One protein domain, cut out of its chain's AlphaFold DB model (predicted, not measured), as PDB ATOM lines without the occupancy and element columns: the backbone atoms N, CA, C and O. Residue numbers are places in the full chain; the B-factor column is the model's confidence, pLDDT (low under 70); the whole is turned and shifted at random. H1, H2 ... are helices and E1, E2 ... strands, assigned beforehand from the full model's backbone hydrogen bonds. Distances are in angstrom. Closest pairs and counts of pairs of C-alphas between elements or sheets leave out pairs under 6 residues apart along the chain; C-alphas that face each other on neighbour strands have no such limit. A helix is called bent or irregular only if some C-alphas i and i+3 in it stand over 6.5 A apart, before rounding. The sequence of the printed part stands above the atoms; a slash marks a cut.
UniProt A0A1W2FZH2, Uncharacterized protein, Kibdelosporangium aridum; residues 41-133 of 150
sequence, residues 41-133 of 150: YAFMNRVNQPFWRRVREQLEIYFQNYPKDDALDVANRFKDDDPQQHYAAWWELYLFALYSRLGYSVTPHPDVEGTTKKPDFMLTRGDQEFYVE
ATOM      1  N   TYR A  41      31.964  31.798  34.387       97.88
ATOM      2  CA  TYR A  41      33.141  32.296  35.102       97.88
ATOM      3  C   TYR A  41      34.177  31.193  35.306       97.88
ATOM      4  O   TYR A  41      35.326  31.386  34.924       97.88
ATOM      5  N   ALA A  42      33.791  30.029  35.838       97.94
ATOM      6  CA  ALA A  42      34.713  28.922  36.097       97.94
ATOM      7  C   ALA A  42      35.473  28.495  34.829       97.94
ATOM      8  O   ALA A  42      36.705  28.394  34.847       97.94
ATOM      9  N   PHE A  43      34.761  28.351  33.706       97.94
ATOM     10  CA  PHE A  43      35.368  28.055  32.410       97.94
ATOM     11  C   PHE A  43      36.357  29.147  31.982       97.94
ATOM     12  O   PHE A  43      37.528  28.854  31.721       97.94
ATOM     13  N   MET A  44      35.917  30.410  31.948       97.25
ATOM     14  CA  MET A  44      36.780  31.535  31.579       97.25
ATOM     15  C   MET A  44      37.980  31.662  32.512       97.25
ATOM     16  O   MET A  44      39.072  31.968  32.043       97.25
ATOM     17  N   ASN A  45      37.811  31.411  33.805       98.00
ATOM     18  CA  ASN A  45      38.860  31.537  34.797       98.00
ATOM     19  C   ASN A  45      39.914  30.434  34.667       98.00
ATOM     20  O   ASN A  45      41.079  30.713  34.918       98.00
ATOM     21  N   ARG A  46      39.578  29.224  34.199       98.00
ATOM     22  CA  ARG A  46      40.578  28.152  34.015       98.00
ATOM     23  C   ARG A  46      41.206  28.090  32.622       98.00
ATOM     24  O   ARG A  46      42.362  27.686  32.505       98.00
ATOM     25  N   VAL A  47      40.462  28.445  31.570       98.44
ATOM     26  CA  VAL A  47      40.816  28.042  30.200       98.44
ATOM     27  C   VAL A  47      42.071  28.755  29.675       98.44
ATOM     28  O   VAL A  47      42.192  29.988  29.683       98.44
ATOM     29  N   ASN A  48      43.017  27.969  29.167       98.25
ATOM     30  CA  ASN A  48      44.296  28.395  28.615       98.25
ATOM     31  C   ASN A  48      44.271  28.419  27.082       98.25
ATOM     32  O   ASN A  48      45.028  27.724  26.411       98.25
ATOM     33  N   GLN A  49      43.395  29.239  26.509       97.62
ATOM     34  CA  GLN A  49      43.393  29.491  25.067       97.62
ATOM     35  C   GLN A  49      43.670  30.976  24.790       97.62
ATOM     36  O   GLN A  49      43.177  31.833  25.535       97.62
ATOM     37  N   PRO A  50      44.410  31.323  23.717       97.50
ATOM     38  CA  PRO A  50      44.760  32.713  23.409       97.50
ATOM     39  C   PRO A  50      43.557  33.652  23.263       97.50
ATOM     40  O   PRO A  50      43.628  34.807  23.672       97.50
ATOM     41  N   PHE A  51      42.443  33.161  22.713       97.44
ATOM     42  CA  PHE A  51      41.203  33.931  22.611       97.44
ATOM     43  C   PHE A  51      40.670  34.324  23.996       97.44
ATOM     44  O   PHE A  51      40.462  35.501  24.273       97.44
ATOM     45  N   TRP A  52      40.532  33.348  24.895       97.56
ATOM     46  CA  TRP A  52      40.007  33.575  26.241       97.56
ATOM     47  C   TRP A  52      40.944  34.395  27.125       97.56
ATOM     48  O   TRP A  52      40.471  35.162  27.957       97.56
ATOM     49  N   ARG A  53      42.263  34.313  26.905       97.81
ATOM     50  CA  ARG A  53      43.218  35.248  27.515       97.81
ATOM     51  C   ARG A  53      42.867  36.697  27.172       97.81
ATOM     52  O   ARG A  53      42.721  37.497  28.086       97.81
ATOM     53  N   ARG A  54      42.665  37.009  25.887       98.25
ATOM     54  CA  ARG A  54      42.309  38.368  25.438       98.25
ATOM     55  C   ARG A  54      40.972  38.829  26.013       98.25
ATOM     56  O   ARG A  54      40.840  39.984  26.397       98.25
ATOM     57  N   VAL A  55      39.992  37.925  26.099       97.81
ATOM     58  CA  VAL A  55      38.697  38.214  26.738       97.81
ATOM     59  C   VAL A  55      38.890  38.585  28.210       97.81
ATOM     60  O   VAL A  55      38.368  39.611  28.641       97.81
ATOM     61  N   ARG A  56      39.673  37.806  28.970       98.12
ATOM     62  CA  ARG A  56      39.972  38.111  30.378       98.12
ATOM     63  C   ARG A  56      40.709  39.435  30.541       98.12
ATOM     64  O   ARG A  56      40.283  40.247  31.348       98.12
ATOM     65  N   GLU A  57      41.759  39.671  29.758       97.88
ATOM     66  CA  GLU A  57      42.517  40.932  29.780       97.88
ATOM     67  C   GLU A  57      41.599  42.133  29.515       97.88
ATOM     68  O   GLU A  57      41.674  43.145  30.207       97.88
ATOM     69  N   GLN A  58      40.678  42.010  28.554       98.31
ATOM     70  CA  GLN A  58      39.753  43.089  28.230       98.31
ATOM     71  C   GLN A  58      38.739  43.359  29.348       98.31
ATOM     72  O   GLN A  58      38.455  44.523  29.639       98.31
ATOM     73  N   LEU A  59      38.201  42.304  29.960       98.31
ATOM     74  CA  LEU A  59      37.268  42.409  31.081       98.31
ATOM     75  C   LEU A  59      37.950  42.938  32.343       98.31
ATOM     76  O   LEU A  59      37.361  43.754  33.041       98.31
ATOM     77  N   GLU A  60      39.201  42.553  32.591       98.12
ATOM     78  CA  GLU A  60      40.008  43.112  33.675       98.12
ATOM     79  C   GLU A  60      40.199  44.619  33.468       98.12
ATOM     80  O   GLU A  60      39.957  45.400  34.378       98.12
ATOM     81  N   ILE A  61      40.516  45.061  32.245       97.62
ATOM     82  CA  ILE A  61      40.583  46.496  31.929       97.62
ATOM     83  C   ILE A  61      39.241  47.181  32.205       97.62
ATOM     84  O   ILE A  61      39.227  48.280  32.753       97.62
ATOM     85  N   TYR A  62      38.111  46.579  31.825       97.94
ATOM     86  CA  TYR A  62      36.800  47.170  32.116       97.94
ATOM     87  C   TYR A  62      36.580  47.298  33.624       97.94
ATOM     88  O   TYR A  62      36.174  48.359  34.088       97.94
ATOM     89  N   PHE A  63      36.918  46.253  34.376       98.06
ATOM     90  CA  PHE A  63      36.751  46.183  35.821       98.06
ATOM     91  C   PHE A  63      37.624  47.183  36.572       98.06
ATOM     92  O   PHE A  63      37.143  47.896  37.446       98.06
ATOM     93  N   GLN A  64      38.891  47.314  36.179       96.50
ATOM     94  CA  GLN A  64      39.811  48.260  36.807       96.50
ATOM     95  C   GLN A  64      39.388  49.725  36.613       96.50
ATOM     96  O   GLN A  64      39.764  50.571  37.424       96.50
ATOM     97  N   ASN A  65      38.585  50.018  35.584       96.06
ATOM     98  CA  ASN A  65      38.004  51.341  35.348       96.06
ATOM     99  C   ASN A  65      36.603  51.521  35.966       96.06
ATOM    100  O   ASN A  65      36.061  52.622  35.889       96.06
ATOM    101  N   TYR A  66      36.005  50.476  36.544       96.94
ATOM    102  CA  TYR A  66      34.679  50.550  37.157       96.94
ATOM    103  C   TYR A  66      34.725  51.319  38.494       96.94
ATOM    104  O   TYR A  66      35.735  51.224  39.206       96.94
ATOM    105  N   PRO A  67      33.673  52.076  38.869       94.75
ATOM    106  CA  PRO A  67      33.635  52.813  40.131       94.75
ATOM    107  C   PRO A  67      33.865  51.912  41.346       94.75
ATOM    108  O   PRO A  67      33.292  50.830  41.458       94.75
ATOM    109  N   LYS A  68      34.740  52.355  42.259       91.88
ATOM    110  CA  LYS A  68      35.230  51.518  43.367       91.88
ATOM    111  C   LYS A  68      34.150  51.168  44.390       91.88
ATOM    112  O   LYS A  68      34.217  50.077  44.949       91.88
ATOM    113  N   ASP A  69      33.164  52.041  44.572       91.69
ATOM    114  CA  ASP A  69      32.059  51.830  45.513       91.69
ATOM    115  C   ASP A  69      31.168  50.642  45.099       91.69
ATOM    116  O   ASP A  69      30.687  49.907  45.958       91.69
ATOM    117  N   ASP A  70      31.042  50.386  43.792       92.12
ATOM    118  CA  ASP A  70      30.218  49.306  43.230       92.12
ATOM    119  C   ASP A  70      31.038  48.094  42.747       92.12
ATOM    120  O   ASP A  70      30.502  47.008  42.509       92.12
ATOM    121  N   ALA A  71      32.358  48.240  42.598       94.12
ATOM    122  CA  ALA A  71      33.205  47.217  41.986       94.12
ATOM    123  C   ALA A  71      33.217  45.883  42.758       94.12
ATOM    124  O   ALA A  71      33.314  44.824  42.138       94.12
ATOM    125  N   LEU A  72      33.095  45.893  44.091       95.56
ATOM    126  CA  LEU A  72      33.040  44.648  44.868       95.56
ATOM    127  C   LEU A  72      31.771  43.836  44.563       95.56
ATOM    128  O   LEU A  72      31.847  42.618  44.405       95.56
ATOM    129  N   ASP A  73      30.618  44.498  44.468       95.56
ATOM    130  CA  ASP A  73      29.347  43.840  44.158       95.56
ATOM    131  C   ASP A  73      29.364  43.242  42.745       95.56
ATOM    132  O   ASP A  73      29.088  42.051  42.568       95.56
ATOM    133  N   VAL A  74      29.806  44.031  41.759       96.56
ATOM    134  CA  VAL A  74      29.970  43.562  40.376       96.56
ATOM    135  C   VAL A  74      30.915  42.367  40.311       96.56
ATOM    136  O   VAL A  74      30.593  41.383  39.650       96.56
ATOM    137  N   ALA A  75      32.054  42.398  41.013       97.69
ATOM    138  CA  ALA A  75      32.989  41.274  41.031       97.69
ATOM    139  C   ALA A  75      32.360  40.003  41.613       97.69
ATOM    140  O   ALA A  75      32.543  38.923  41.052       97.69
ATOM    141  N   ASN A  76      31.613  40.121  42.714       97.44
ATOM    142  CA  ASN A  76      30.963  38.979  43.351       97.44
ATOM    143  C   ASN A  76      29.913  38.353  42.430       97.44
ATOM    144  O   ASN A  76      29.969  37.151  42.182       97.44
ATOM    145  N   ARG A  77      29.018  39.164  41.849       97.50
ATOM    146  CA  ARG A  77      28.008  38.677  40.893       97.50
ATOM    147  C   ARG A  77      28.634  38.121  39.618       97.50
ATOM    148  O   ARG A  77      28.156  37.129  39.081       97.50
ATOM    149  N   PHE A  78      29.729  38.714  39.143       98.12
ATOM    150  CA  PHE A  78      30.455  38.213  37.975       98.12
ATOM    151  C   PHE A  78      31.057  36.824  38.226       98.12
ATOM    152  O   PHE A  78      31.137  36.016  37.301       98.12
ATOM    153  N   LYS A  79      31.480  36.539  39.461       97.81
ATOM    154  CA  LYS A  79      32.046  35.246  39.875       97.81
ATOM    155  C   LYS A  79      30.983  34.220  40.286       97.81
ATOM    156  O   LYS A  79      31.350  33.089  40.589       97.81
ATOM    157  N   ASP A  80      29.709  34.605  40.303       97.00
ATOM    158  CA  ASP A  80      28.605  33.753  40.736       97.00
ATOM    159  C   ASP A  80      28.372  32.583  39.761       97.00
ATOM    160  O   ASP A  80      28.535  32.710  38.542       97.00
ATOM    161  N   ASP A  81      27.985  31.433  40.312       94.19
ATOM    162  CA  ASP A  81      27.655  30.234  39.542       94.19
ATOM    163  C   ASP A  81      26.247  30.311  38.921       94.19
ATOM    164  O   ASP A  81      25.974  29.605  37.946       94.19
ATOM    165  N   ASP A  82      25.352  31.162  39.443       94.44
ATOM    166  CA  ASP A  82      24.063  31.461  38.821       94.44
ATOM    167  C   ASP A  82      24.286  32.229  37.505       94.44
ATOM    168  O   ASP A  82      24.725  33.388  37.518       94.44
ATOM    169  N   PRO A  83      23.921  31.648  36.342       92.88
ATOM    170  CA  PRO A  83      24.074  32.317  35.059       92.88
ATOM    171  C   PRO A  83      23.366  33.671  35.005       92.88
ATOM    172  O   PRO A  83      23.832  34.572  34.310       92.88
ATOM    173  N   GLN A  84      22.245  33.841  35.713       93.75
ATOM    174  CA  GLN A  84      21.527  35.110  35.711       93.75
ATOM    175  C   GLN A  84      22.345  36.220  36.383       93.75
ATOM    176  O   GLN A  84      22.406  37.320  35.834       93.75
ATOM    177  N   GLN A  85      23.012  35.924  37.503       95.94
ATOM    178  CA  GLN A  85      23.898  36.868  38.193       95.94
ATOM    179  C   GLN A  85      25.158  37.147  37.376       95.94
ATOM    180  O   GLN A  85      25.465  38.310  37.101       95.94
ATOM    181  N   HIS A  86      25.816  36.087  36.896       96.62
ATOM    182  CA  HIS A  86      27.014  36.202  36.070       96.62
ATOM    183  C   HIS A  86      26.772  37.083  34.840       96.62
ATOM    184  O   HIS A  86      27.511  38.038  34.595       96.62
ATOM    185  N   TYR A  87      25.719  36.795  34.066       95.94
ATOM    186  CA  TYR A  87      25.442  37.556  32.852       95.94
ATOM    187  C   TYR A  87      24.948  38.970  33.147       95.94
ATOM    188  O   TYR A  87      25.262  39.866  32.367       95.94
ATOM    189  N   ALA A  88      24.215  39.200  34.242       95.44
ATOM    190  CA  ALA A  88      23.815  40.552  34.626       95.44
ATOM    191  C   ALA A  88      25.047  41.419  34.922       95.44
ATOM    192  O   ALA A  88      25.202  42.479  34.324       95.44
ATOM    193  N   ALA A  89      25.979  40.919  35.741       96.75
ATOM    194  CA  ALA A  89      27.230  41.615  36.040       96.75
ATOM    195  C   ALA A  89      28.131  41.779  34.806       96.75
ATOM    196  O   ALA A  89      28.757  42.821  34.620       96.75
ATOM    197  N   TRP A  90      28.181  40.772  33.927       97.12
ATOM    198  CA  TRP A  90      28.909  40.877  32.663       97.12
ATOM    199  C   TRP A  90      28.361  42.012  31.790       97.12
ATOM    200  O   TRP A  90      29.139  42.805  31.255       97.12
ATOM    201  N   TRP A  91      27.032  42.112  31.661       96.75
ATOM    202  CA  TRP A  91      26.381  43.165  30.880       96.75
ATOM    203  C   TRP A  91      26.572  44.541  31.500       96.75
ATOM    204  O   TRP A  91      26.885  45.479  30.773       96.75
ATOM    205  N   GLU A  92      26.443  44.657  32.817       97.06
ATOM    206  CA  GLU A  92      26.712  45.892  33.554       97.06
ATOM    207  C   GLU A  92      28.137  46.396  33.279       97.06
ATOM    208  O   GLU A  92      28.332  47.521  32.810       97.06
ATOM    209  N   LEU A  93      29.138  45.523  33.431       97.38
ATOM    210  CA  LEU A  93      30.532  45.868  33.180       97.38
ATOM    211  C   LEU A  93      30.785  46.268  31.716       97.38
ATOM    212  O   LEU A  93      31.497  47.236  31.432       97.38
ATOM    213  N   TYR A  94      30.190  45.532  30.775       97.31
ATOM    214  CA  TYR A  94      30.290  45.829  29.349       97.31
ATOM    215  C   TYR A  94      29.648  47.176  28.989       97.31
ATOM    216  O   TYR A  94      30.253  47.956  28.252       97.31
ATOM    217  N   LEU A  95      28.450  47.468  29.501       97.38
ATOM    218  CA  LEU A  95      27.731  48.710  29.214       97.38
ATOM    219  C   LEU A  95      28.471  49.921  29.774       97.38
ATOM    220  O   LEU A  95      28.654  50.900  29.047       97.38
ATOM    221  N   PHE A  96      28.984  49.831  31.002       97.81
ATOM    222  CA  PHE A  96      29.834  50.874  31.572       97.81
ATOM    223  C   PHE A  96      31.042  51.162  30.675       97.81
ATOM    224  O   PHE A  96      31.298  52.305  30.280       97.81
ATOM    225  N   ALA A  97      31.761  50.106  30.292       98.00
ATOM    226  CA  ALA A  97      32.936  50.201  29.443       98.00
ATOM    227  C   ALA A  97      32.627  50.755  28.041       98.00
ATOM    228  O   ALA A  97      33.447  51.492  27.481       98.00
ATOM    229  N   LEU A  98      31.475  50.396  27.470       97.75
ATOM    230  CA  LEU A  98      31.006  50.862  26.168       97.75
ATOM    231  C   LEU A  98      30.667  52.352  26.203       97.75
ATOM    232  O   LEU A  98      31.204  53.115  25.402       97.75
ATOM    233  N   TYR A  99      29.810  52.784  27.130       98.06
ATOM    234  CA  TYR A  99      29.370  54.177  27.193       98.06
ATOM    235  C   TYR A  99      30.505  55.126  27.573       98.06
ATOM    236  O   TYR A  99      30.631  56.189  26.963       98.06
ATOM    237  N   SER A 100      31.407  54.691  28.455       97.94
ATOM    238  CA  SER A 100      32.634  55.434  28.761       97.94
ATOM    239  C   SER A 100      33.474  55.675  27.499       97.94
ATOM    240  O   SER A 100      33.929  56.787  27.239       97.94
ATOM    241  N   ARG A 101      33.625  54.656  26.637       97.50
ATOM    242  CA  ARG A 101      34.348  54.776  25.354       97.50
ATOM    243  C   ARG A 101      33.624  55.629  24.316       97.50
ATOM    244  O   ARG A 101      34.273  56.198  23.446       97.50
ATOM    245  N   LEU A 102      32.300  55.731  24.406       97.31
ATOM    246  CA  LEU A 102      31.483  56.623  23.577       97.31
ATOM    247  C   LEU A 102      31.487  58.081  24.083       97.31
ATOM    248  O   LEU A 102      30.806  58.936  23.504       97.31
ATOM    249  N   GLY A 103      32.262  58.374  25.134       97.75
ATOM    250  CA  GLY A 103      32.461  59.716  25.676       97.75
ATOM    251  C   GLY A 103      31.357  60.181  26.623       97.75
ATOM    252  O   GLY A 103      31.159  61.386  26.755       97.75
ATOM    253  N   TYR A 104      30.612  59.255  27.230       98.44
ATOM    254  CA  TYR A 104      29.667  59.573  28.299       98.44
ATOM    255  C   TYR A 104      30.353  59.509  29.663       98.44
ATOM    256  O   TYR A 104      31.191  58.638  29.898       98.44
ATOM    257  N   SER A 105      29.934  60.380  30.575       97.94
ATOM    258  CA  SER A 105      30.083  60.121  32.006       97.94
ATOM    259  C   SER A 105      29.018  59.106  32.411       97.94
ATOM    260  O   SER A 105      27.848  59.263  32.059       97.94
ATOM    261  N   VAL A 106      29.431  58.054  33.114       98.00
ATOM    262  CA  VAL A 106      28.574  56.924  33.483       98.00
ATOM    263  C   VAL A 106      28.529  56.821  35.003       98.00
ATOM    264  O   VAL A 106      29.556  56.554  35.622       98.00
ATOM    265  N   THR A 107      27.349  57.003  35.588       96.75
ATOM    266  CA  THR A 107      27.112  56.814  37.025       96.75
ATOM    267  C   THR A 107      26.309  55.531  37.229       96.75
ATOM    268  O   THR A 107      25.144  55.511  36.822       96.75
ATOM    269  N   PRO A 108      26.889  54.467  37.810       96.06
ATOM    270  CA  PRO A 108      26.144  53.271  38.196       96.06
ATOM    271  C   PRO A 108      25.148  53.554  39.320       96.06
ATOM    272  O   PRO A 108      25.397  54.418  40.160       96.06
ATOM    273  N   HIS A 109      24.032  52.826  39.319       94.25
ATOM    274  CA  HIS A 109      23.041  52.770  40.405       94.25
ATOM    275  C   HIS A 109      22.682  54.132  41.038       94.25
ATOM    276  O   HIS A 109      22.643  54.240  42.273       94.25
ATOM    277  N   PRO A 110      22.420  55.184  40.230       95.56
ATOM    278  CA  PRO A 110      22.191  56.534  40.726       95.56
ATOM    279  C   PRO A 110      20.965  56.582  41.638       95.56
ATOM    280  O   PRO A 110      19.956  55.910  41.403       95.56
ATOM    281  N   ASP A 111      21.020  57.447  42.646       94.38
ATOM    282  CA  ASP A 111      19.817  57.832  43.372       94.38
ATOM    283  C   ASP A 111      18.999  58.810  42.515       94.38
ATOM    284  O   ASP A 111      19.525  59.794  41.993       94.38
ATOM    285  N   VAL A 112      17.701  58.534  42.369       94.00
ATOM    286  CA  VAL A 112      16.782  59.339  41.552       94.00
ATOM    287  C   VAL A 112      15.748  60.006  42.451       94.00
ATOM    288  O   VAL A 112      15.029  59.342  43.201       94.00
ATOM    289  N   GLU A 113      15.642  61.332  42.366       93.75
ATOM    290  CA  GLU A 113      14.701  62.097  43.182       93.75
ATOM    291  C   GLU A 113      13.249  61.637  42.950       93.75
ATOM    292  O   GLU A 113      12.794  61.433  41.824       93.75
ATOM    293  N   GLY A 114      12.501  61.467  44.042       93.88
ATOM    294  CA  GLY A 114      11.087  61.095  43.986       93.88
ATOM    295  C   GLY A 114      10.810  59.608  43.746       93.88
ATOM    296  O   GLY A 114       9.646  59.227  43.608       93.88
ATOM    297  N   THR A 115      11.827  58.738  43.727       94.06
ATOM    298  CA  THR A 115      11.626  57.287  43.644       94.06
ATOM    299  C   THR A 115      12.679  56.493  44.419       94.06
ATOM    300  O   THR A 115      13.763  56.977  44.706       94.06
ATOM    301  N   THR A 116      12.348  55.250  44.773       92.69
ATOM    302  CA  THR A 116      13.295  54.275  45.343       92.69
ATOM    303  C   THR A 116      13.876  53.336  44.287       92.69
ATOM    304  O   THR A 116      14.617  52.413  44.620       92.69
ATOM    305  N   LYS A 117      13.495  53.514  43.015       91.44
ATOM    306  CA  LYS A 117      14.073  52.756  41.908       91.44
ATOM    307  C   LYS A 117      15.531  53.161  41.717       91.44
ATOM    308  O   LYS A 117      15.858  54.338  41.836       91.44
ATOM    309  N   LYS A 118      16.357  52.182  41.359       90.19
ATOM    310  CA  LYS A 118      17.756  52.366  40.988       90.19
ATOM    311  C   LYS A 118      17.939  51.840  39.571       90.19
ATOM    312  O   LYS A 118      17.987  50.623  39.416       90.19
ATOM    313  N   PRO A 119      17.924  52.720  38.556       94.12
ATOM    314  CA  PRO A 119      18.341  52.335  37.217       94.12
ATOM    315  C   PRO A 119      19.776  51.817  37.239       94.12
ATOM    316  O   PRO A 119      20.550  52.252  38.088       94.12
ATOM    317  N   ASP A 120      20.157  50.964  36.290       94.69
ATOM    318  CA  ASP A 120      21.543  50.478  36.241       94.69
ATOM    319  C   ASP A 120      22.544  51.626  36.041       94.69
ATOM    320  O   ASP A 120      23.593  51.659  36.683       94.69
ATOM    321  N   PHE A 121      22.218  52.592  35.171       97.31
ATOM    322  CA  PHE A 121      23.086  53.739  34.902       97.31
ATOM    323  C   PHE A 121      22.325  55.044  34.675       97.31
ATOM    324  O   PHE A 121      21.262  55.066  34.052       97.31
ATOM    325  N   MET A 122      22.955  56.153  35.059       97.69
ATOM    326  CA  MET A 122      22.710  57.482  34.492       97.69
ATOM    327  C   MET A 122      23.877  57.862  33.582       97.69
ATOM    328  O   MET A 122      25.041  57.773  33.977       97.69
ATOM    329  N   LEU A 123      23.560  58.288  32.360       98.25
ATOM    330  CA  LEU A 123      24.533  58.715  31.362       98.25
ATOM    331  C   LEU A 123      24.408  60.209  31.103       98.25
ATOM    332  O   LEU A 123      23.307  60.686  30.832       98.25
ATOM    333  N   THR A 124      25.536  60.922  31.099       98.31
ATOM    334  CA  THR A 124      25.579  62.346  30.736       98.31
ATOM    335  C   THR A 124      26.638  62.643  29.677       98.31
ATOM    336  O   THR A 124      27.728  62.064  29.676       98.31
ATOM    337  N   ARG A 125      26.310  63.534  28.730       97.75
ATOM    338  CA  ARG A 125      27.257  64.074  27.737       97.75
ATOM    339  C   ARG A 125      26.753  65.398  27.162       97.75
ATOM    340  O   ARG A 125      25.814  65.416  26.366       97.75
ATOM    341  N   GLY A 126      27.417  66.500  27.514       96.25
ATOM    342  CA  GLY A 126      26.910  67.842  27.207       96.25
ATOM    343  C   GLY A 126      25.558  68.055  27.889       96.25
ATOM    344  O   GLY A 126      25.424  67.736  29.064       96.25
ATOM    345  N   ASP A 127      24.556  68.497  27.133       96.31
ATOM    346  CA  ASP A 127      23.194  68.724  27.643       96.31
ATOM    347  C   ASP A 127      22.307  67.461  27.605       96.31
ATOM    348  O   ASP A 127      21.105  67.530  27.856       96.31
ATOM    349  N   GLN A 128      22.863  66.303  27.232       96.50
ATOM    350  CA  GLN A 128      22.133  65.034  27.204       96.50
ATOM    351  C   GLN A 128      22.269  64.314  28.545       96.50
ATOM    352  O   GLN A 128      23.390  64.048  28.979       96.50
ATOM    353  N   GLU A 129      21.136  63.922  29.123       97.00
ATOM    354  CA  GLU A 129      21.034  63.065  30.305       97.00
ATOM    355  C   GLU A 129      19.926  62.030  30.093       97.00
ATOM    356  O   GLU A 129      18.830  62.368  29.635       97.00
ATOM    357  N   PHE A 130      20.210  60.759  30.377       96.56
ATOM    358  CA  PHE A 130      19.209  59.694  30.343       96.56
ATOM    359  C   PHE A 130      19.635  58.489  31.182       96.56
ATOM    360  O   PHE A 130      20.821  58.251  31.413       96.56
ATOM    361  N   TYR A 131      18.643  57.708  31.606       97.06
ATOM    362  CA  TYR A 131      18.845  56.467  32.346       97.06
ATOM    363  C   TYR A 131      18.889  55.262  31.403       97.06
ATOM    364  O   TYR A 131      18.163  55.219  30.404       97.06
ATOM    365  N   VAL A 132      19.723  54.278  31.730       96.00
ATOM    366  CA  VAL A 132      19.836  53.003  31.011       96.00
ATOM    367  C   VAL A 132      19.535  51.856  31.968       96.00
ATOM    368  O   VAL A 132      20.022  51.844  33.092       96.00
ATOM    369  N   GLU A 133      18.749  50.897  31.480       93.44
ATOM    370  CA  GLU A 133      18.356  49.669  32.177       93.44
ATOM    371  C   GLU A 133      18.713  48.470  31.288       93.44
ATOM    372  O   GLU A 133      18.355  48.429  30.103       93.44
TER     373      GLU A 133
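Overview. This is residues 41 to 133 of the 150 residues of an uncharacterized protein of Kibdelosporangium aridum (UniProt A0A1W2FZH2). A long helix, H4, stands in the middle of an elongated body, with a small three-stranded sheet on one side of it and the helix H2 reaching away on the other. H3 folds back on H4 as a helical hairpin, and the short helix H1 packs on residues 52 to 56 of H2, near the end of the body farthest from the sheet, where residues 46 to 51 stick out. The 93 printed residues hold four named helices and then three named strands, in the order H1 H2 H3 H4 E1 E2 E3, and the class is mixed, helices and strands. The sheet, in the order E1 E2 E3, is antiparallel, and H4 covers one face of it in two layers. The whole is only just compact, close to loose, with a radius of gyration of the C-alphas of 14.6 A, and spans 47 by 27 by 19 A.

Along the chain. H1 is residues 41 to 46, with C-alpha 41 at (33.141, 32.296, 35.102). H2 is residues 50 to 64, 21.1 A long from first to last C-alpha. H3, residues 68 to 78, measures 15.1 A and is irregular: C-alphas 69 and 72 are 7.3 A apart. H4, residues 83 to 101, measures 26.5 A and ends with C-alpha 101 at (34.348, 54.776, 25.354). E1 is residues 105 to 108, E2 residues 121 to 125 and E3 residues 128 to 132, with C-alpha 132 at (19.836, 53.003, 31.011).

Arrangement. H1 and H2 only just touch, with 3 pairs of C-alphas within 8 A; the closest are those of Met 44 and Trp 52, 6.6 A apart. H2, with residues 59 to 63 alone, touches H4; the closest C-alphas, of Tyr 62 and Ala 97, are 5.6 A apart, and the lines stand about perpendicular at 71 degrees, only just past steep. H3 and H4 touch at a steep tilt of 41 degrees, opposite ways, closest at the C-alphas of Phe 78 and His 86, 4.4 A. Every O i to N i+4 pair is within hydrogen-bond range in H1, H2 and H4, and 5 of 7 in H3. H4 is on the sheet at a height of 9.7 A, over E1 and E2, and runs along the strands, at 9 degrees to E1 on the local plane. The strands form a meander, each the antiparallel neighbour of the one before. Across the hairpin E1 and E2, N 107 and O 122 are 2.9 A apart; across the hairpin E2 and E3, N 123 and O 130 are 2.9 A apart. H1 and H2 are apart from the three strands.

Size, cuts and confidence. The C-alphas farthest apart are those of Asn 48 and Gly 114, 49.1 A. The link from E1 to E2, residues 109 to 120, is long; the other links are tight. The printed part has no cut, its mean pLDDT is 96.4, and no printed residue is under 70.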